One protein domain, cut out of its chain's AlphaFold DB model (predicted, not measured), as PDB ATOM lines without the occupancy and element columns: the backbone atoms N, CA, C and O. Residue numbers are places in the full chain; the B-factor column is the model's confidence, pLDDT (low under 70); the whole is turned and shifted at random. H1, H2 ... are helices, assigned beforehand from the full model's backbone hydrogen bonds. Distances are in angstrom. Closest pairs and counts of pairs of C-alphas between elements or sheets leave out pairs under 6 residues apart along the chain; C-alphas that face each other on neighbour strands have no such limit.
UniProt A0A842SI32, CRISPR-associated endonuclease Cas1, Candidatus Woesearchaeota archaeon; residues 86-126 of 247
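Overview. This is residues 86 to 126 of the 247 residues of the protein "CRISPR-associated endonuclease Cas1" of Candidatus Woesearchaeota archaeon (UniProt A0A842SI32). Two helices meet at their ends in an L: a short arm, H1, and a long arm, H2, at a right-angled corner with one residue between them. Most of the long arm, residues 105 to 125 of H2, sticks out free of the corner and makes the length. The printed part has 41 residues with two named helices, H1 then H2, and no named strand; its class is all helix. It is extended, with a radius of gyration of the C-alphas of 15.3 A, and spans 47 by 18 by 6 A.

Along the chain. H1 is residues 86 to 96, from C-alpha 86 at (-10.985, 12.952, 16.788) to C-alpha 96 at (-8.472, 21.780, 4.491), 15.3 A from first to last C-alpha. Asp 97 follows. H2 is residues 98 to 125, 39.3 A from first to last C-alpha, and ends with C-alpha 125 at (-41.666, 4.517, -15.855). His 126 is the last printed residue.

Arrangement. H1 and H2 only just touch, with 3 pairs of C-alphas within 8 A, and they touch only at the corner by their tight link. H2 touches H1 with residues 100 to 101 alone. The closest C-alphas of the two helices are those of Tyr 95 and Arg 101, 5.2 A apart. Their lines are about perpendicular, at 90 degrees, and their centres are 23.1 A apart. In H1 and H2 every O i to N i+4 pair is within hydrogen-bond range.

Size, cuts and confidence. The two C-alphas farthest apart are those of Ser 86 and His 126, 47.3 A. Residues 105 to 126 stand free. The printed part has no cut. The mean pLDDT of the printed part is 79.5; residues 111 to 114 and 116 to 126 are under 70.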
ATOM      1  N   SER A  86     -11.634  13.550  17.957       85.81
ATOM      2  CA  SER A  86     -10.985  12.952  16.788       85.81
ATOM      3  C   SER A  86     -11.829  13.053  15.514       85.81
ATOM      4  O   SER A  86     -11.271  13.253  14.438       85.81
ATOM      5  N   LEU A  87     -13.165  12.980  15.603       88.00
ATOM      6  CA  LEU A  87     -14.043  13.193  14.449       88.00
ATOM      7  C   LEU A  87     -13.975  14.640  13.958       88.00
ATOM      8  O   LEU A  87     -13.859  14.865  12.758       88.00
ATOM      9  N   VAL A  88     -14.025  15.611  14.875       88.00
ATOM     10  CA  VAL A  88     -13.956  17.038  14.518       88.00
ATOM     11  C   VAL A  88     -12.616  17.360  13.860       88.00
ATOM     12  O   VAL A  88     -12.593  18.007  12.817       88.00
ATOM     13  N   VAL A  89     -11.509  16.850  14.410       92.56
ATOM     14  CA  VAL A  89     -10.173  17.003  13.811       92.56
ATOM     15  C   VAL A  89     -10.147  16.423  12.397       92.56
ATOM     16  O   VAL A  89      -9.794  17.137  11.463       92.56
ATOM     17  N   LYS A  90     -10.635  15.191  12.199       93.56
ATOM     18  CA  LYS A  90     -10.716  14.573  10.866       93.56
ATOM     19  C   LYS A  90     -11.585  15.368   9.890       93.56
ATOM     20  O   LYS A  90     -11.218  15.493   8.725       93.56
ATOM     21  N   GLN A  91     -12.718  15.915  10.338       93.12
ATOM     22  CA  GLN A  91     -13.574  16.775   9.512       93.12
ATOM     23  C   GLN A  91     -12.824  18.031   9.052       93.12
ATOM     24  O   GLN A  91     -12.901  18.391   7.879       93.12
ATOM     25  N   VAL A  92     -12.064  18.667   9.949       95.94
ATOM     26  CA  VAL A  92     -11.238  19.840   9.620       95.94
ATOM     27  C   VAL A  92     -10.101  19.470   8.667       95.94
ATOM     28  O   VAL A  92      -9.883  20.182   7.691       95.94
ATOM     29  N   GLU A  93      -9.408  18.352   8.899       95.88
ATOM     30  CA  GLU A  93      -8.360  17.843   8.003       95.88
ATOM     31  C   GLU A  93      -8.896  17.609   6.585       95.88
ATOM     32  O   GLU A  93      -8.294  18.068   5.617       95.88
ATOM     33  N   HIS A  94     -10.061  16.962   6.455       95.94
ATOM     34  CA  HIS A  94     -10.694  16.708   5.156       95.94
ATOM     35  C   HIS A  94     -11.216  17.982   4.493       95.94
ATOM     36  O   HIS A  94     -11.280  18.045   3.272       95.94
ATOM     37  N   TYR A  95     -11.603  18.993   5.273       95.06
ATOM     38  CA  TYR A  95     -12.028  20.281   4.733       95.06
ATOM     39  C   TYR A  95     -10.846  21.120   4.219       95.06
ATOM     40  O   TYR A  95     -10.988  21.830   3.221       95.06
ATOM     41  N   LYS A  96      -9.690  21.056   4.892       96.62
ATOM     42  CA  LYS A  96      -8.472  21.780   4.491       96.62
ATOM     43  C   LYS A  96      -7.788  21.155   3.274       96.62
ATOM     44  O   LYS A  96      -7.244  21.880   2.447       96.62
ATOM     45  N   ASP A  97      -7.824  19.833   3.168       97.75
ATOM     46  CA  ASP A  97      -7.298  19.082   2.031       97.75
ATOM     47  C   ASP A  97      -8.250  19.199   0.828       97.75
ATOM     48  O   ASP A  97      -9.407  18.776   0.873       97.75
ATOM     49  N   LYS A  98      -7.773  19.816  -0.259       92.25
ATOM     50  CA  LYS A  98      -8.593  20.101  -1.444       92.25
ATOM     51  C   LYS A  98      -9.148  18.825  -2.076       92.25
ATOM     52  O   LYS A  98     -10.322  18.821  -2.453       92.25
ATOM     53  N   ASP A  99      -8.344  17.774  -2.175       93.44
ATOM     54  CA  ASP A  99      -8.720  16.546  -2.874       93.44
ATOM     55  C   ASP A  99      -9.738  15.757  -2.053       93.44
ATOM     56  O   ASP A  99     -10.772  15.338  -2.577       93.44
ATOM     57  N   LYS A 100      -9.534  15.664  -0.733       91.94
ATOM     58  CA  LYS A 100     -10.515  15.052   0.180       91.94
ATOM     59  C   LYS A 100     -11.825  15.835   0.226       91.94
ATOM     60  O   LYS A 100     -12.902  15.233   0.218       91.94
ATOM     61  N   ARG A 101     -11.762  17.170   0.230       94.25
ATOM     62  CA  ARG A 101     -12.953  18.028   0.187       94.25
ATOM     63  C   ARG A 101     -13.743  17.821  -1.103       94.25
ATOM     64  O   ARG A 101     -14.964  17.678  -1.049       94.25
ATOM     65  N   LEU A 102     -13.061  17.801  -2.251       87.19
ATOM     66  CA  LEU A 102     -13.692  17.578  -3.554       87.19
ATOM     67  C   LEU A 102     -14.269  16.170  -3.674       87.19
ATOM     68  O   LEU A 102     -15.355  16.019  -4.227       87.19
ATOM     69  N   PHE A 103     -13.609  15.162  -3.104       91.12
ATOM     70  CA  PHE A 103     -14.137  13.803  -3.047       91.12
ATOM     71  C   PHE A 103     -15.484  13.744  -2.307       91.12
ATOM     72  O   PHE A 103     -16.470  13.254  -2.857       91.12
ATOM     73  N   ILE A 104     -15.561  14.308  -1.093       88.19
ATOM     74  CA  ILE A 104     -16.809  14.340  -0.308       88.19
ATOM     75  C   ILE A 104     -17.898  15.126  -1.052       88.19
ATOM     76  O   ILE A 104     -19.030  14.654  -1.161       88.19
ATOM     77  N   ALA A 105     -17.569  16.304  -1.591       85.12
ATOM     78  CA  ALA A 105     -18.518  17.117  -2.351       85.12
ATOM     79  C   ALA A 105     -19.040  16.378  -3.596       85.12
ATOM     80  O   ALA A 105     -20.243  16.382  -3.862       85.12
ATOM     81  N   GLY A 106     -18.152  15.698  -4.324       78.19
ATOM     82  CA  GLY A 106     -18.491  14.889  -5.489       78.19
ATOM     83  C   GLY A 106     -19.445  13.747  -5.146       78.19
ATOM     84  O   GLY A 106     -20.439  13.556  -5.845       78.19
ATOM     85  N   GLU A 107     -19.213  13.033  -4.042       87.56
ATOM     86  CA  GLU A 107     -20.115  11.966  -3.597       87.56
ATOM     87  C   GLU A 107     -21.490  12.499  -3.158       87.56
ATOM     88  O   GLU A 107     -22.507  11.883  -3.485       87.56
ATOM     89  N   ILE A 108     -21.559  13.676  -2.517       81.50
ATOM     90  CA  ILE A 108     -22.839  14.345  -2.211       81.50
ATOM     91  C   ILE A 108     -23.600  14.653  -3.507       81.50
ATOM     92  O   ILE A 108     -24.753  14.245  -3.652       81.50
ATOM     93  N   VAL A 109     -22.963  15.322  -4.476       76.44
ATOM     94  CA  VAL A 109     -23.594  15.688  -5.760       76.44
ATOM     95  C   VAL A 109     -24.038  14.446  -6.533       76.44
ATOM     96  O   VAL A 109     -25.169  14.380  -7.013       76.44
ATOM     97  N   LYS A 110     -23.184  13.424  -6.610       75.00
ATOM     98  CA  LYS A 110     -23.475  12.147  -7.274       75.00
ATOM     99  C   LYS A 110     -24.645  11.417  -6.621       75.00
ATOM    100  O   LYS A 110     -25.482  10.867  -7.337       75.00
ATOM    101  N   SER A 111     -24.725  11.401  -5.291       69.94
ATOM    102  CA  SER A 111     -25.845  10.801  -4.558       69.94
ATOM    103  C   SER A 111     -27.150  11.555  -4.817       69.94
ATOM    104  O   SER A 111     -28.156  10.945  -5.182       69.94
ATOM    105  N   THR A 112     -27.113  12.889  -4.755       69.50
ATOM    106  CA  THR A 112     -28.254  13.749  -5.096       69.50
ATOM    107  C   THR A 112     -28.727  13.504  -6.527       69.50
ATOM    108  O   THR A 112     -29.917  13.296  -6.747       69.50
ATOM    109  N   LEU A 113     -27.809  13.428  -7.497       62.12
ATOM    110  CA  LEU A 113     -28.140  13.140  -8.890       62.12
ATOM    111  C   LEU A 113     -28.727  11.733  -9.061       62.12
ATOM    112  O   LEU A 113     -29.704  11.568  -9.783       62.12
ATOM    113  N   LYS A 114     -28.185  10.714  -8.384       68.19
ATOM    114  CA  LYS A 114     -28.755   9.356  -8.395       68.19
ATOM    115  C   LYS A 114     -30.173   9.337  -7.830       68.19
ATOM    116  O   LYS A 114     -31.037   8.687  -8.417       68.19
ATOM    117  N   ASN A 115     -30.423  10.057  -6.736       72.75
ATOM    118  CA  ASN A 115     -31.757  10.193  -6.155       72.75
ATOM    119  C   ASN A 115     -32.702  10.925  -7.109       72.75
ATOM    120  O   ASN A 115     -33.796  10.430  -7.366       72.75
ATOM    121  N   LEU A 116     -32.258  12.025  -7.718       67.25
ATOM    122  CA  LEU A 116     -33.031  12.753  -8.721       67.25
ATOM    123  C   LEU A 116     -33.349  11.868  -9.930       67.25
ATOM    124  O   LEU A 116     -34.493  11.792 -10.351       67.25
ATOM    125  N   ILE A 117     -32.372  11.130 -10.459       65.38
ATOM    126  CA  ILE A 117     -32.579  10.181 -11.559       65.38
ATOM    127  C   ILE A 117     -33.541   9.072 -11.138       65.38
ATOM    128  O   ILE A 117     -34.352   8.651 -11.953       65.38
ATOM    129  N   ARG A 118     -33.480   8.577  -9.898       63.28
ATOM    130  CA  ARG A 118     -34.430   7.579  -9.388       63.28
ATOM    131  C   ARG A 118     -35.849   8.142  -9.351       63.28
ATOM    132  O   ARG A 118     -36.759   7.459  -9.812       63.28
ATOM    133  N   ILE A 119     -36.011   9.375  -8.877       68.12
ATOM    134  CA  ILE A 119     -37.278  10.114  -8.887       68.12
ATOM    135  C   ILE A 119     -37.765  10.287 -10.336       68.12
ATOM    136  O   ILE A 119     -38.858   9.854 -10.680       68.12
ATOM    137  N   LEU A 120     -36.925  10.794 -11.239       64.38
ATOM    138  CA  LEU A 120     -37.259  10.980 -12.655       64.38
ATOM    139  C   LEU A 120     -37.551   9.665 -13.382       64.38
ATOM    140  O   LEU A 120     -38.425   9.629 -14.238       64.38
ATOM    141  N   LYS A 121     -36.838   8.576 -13.072       60.94
ATOM    142  CA  LYS A 121     -37.100   7.234 -13.614       60.94
ATOM    143  C   LYS A 121     -38.406   6.671 -13.086       60.94
ATOM    144  O   LYS A 121     -39.095   6.013 -13.854       60.94
ATOM    145  N   HIS A 122     -38.746   6.927 -11.824       58.25
ATOM    146  CA  HIS A 122     -40.067   6.631 -11.292       58.25
ATOM    147  C   HIS A 122     -41.120   7.371 -12.133       58.25
ATOM    148  O   HIS A 122     -41.895   6.707 -12.818       58.25
ATOM    149  N   TYR A 123     -41.027   8.696 -12.274       60.06
ATOM    150  CA  TYR A 123     -41.937   9.471 -13.133       60.06
ATOM    151  C   TYR A 123     -41.976   8.989 -14.598       60.06
ATOM    152  O   TYR A 123     -43.051   8.835 -15.172       60.06
ATOM    153  N   ARG A 124     -40.826   8.682 -15.219       59.91
ATOM    154  CA  ARG A 124     -40.740   8.187 -16.609       59.91
ATOM    155  C   ARG A 124     -41.311   6.785 -16.787       59.91
ATOM    156  O   ARG A 124     -41.960   6.539 -17.795       59.91
ATOM    157  N   LYS A 125     -41.084   5.870 -15.840       53.53
ATOM    158  CA  LYS A 125     -41.666   4.517 -15.855       53.53
ATOM    159  C   LYS A 125     -43.193   4.578 -15.806       53.53
ATOM    160  O   LYS A 125     -43.865   3.685 -16.315       53.53
ATOM    161  N   HIS A 126     -43.718   5.656 -15.243       54.91
ATOM    162  CA  HIS A 126     -45.134   5.941 -15.202       54.91
ATOM    163  C   HIS A 126     -45.605   6.928 -16.298       54.91
ATOM    164  O   HIS A 126     -46.800   7.200 -16.368       54.91
TER     165      HIS A 126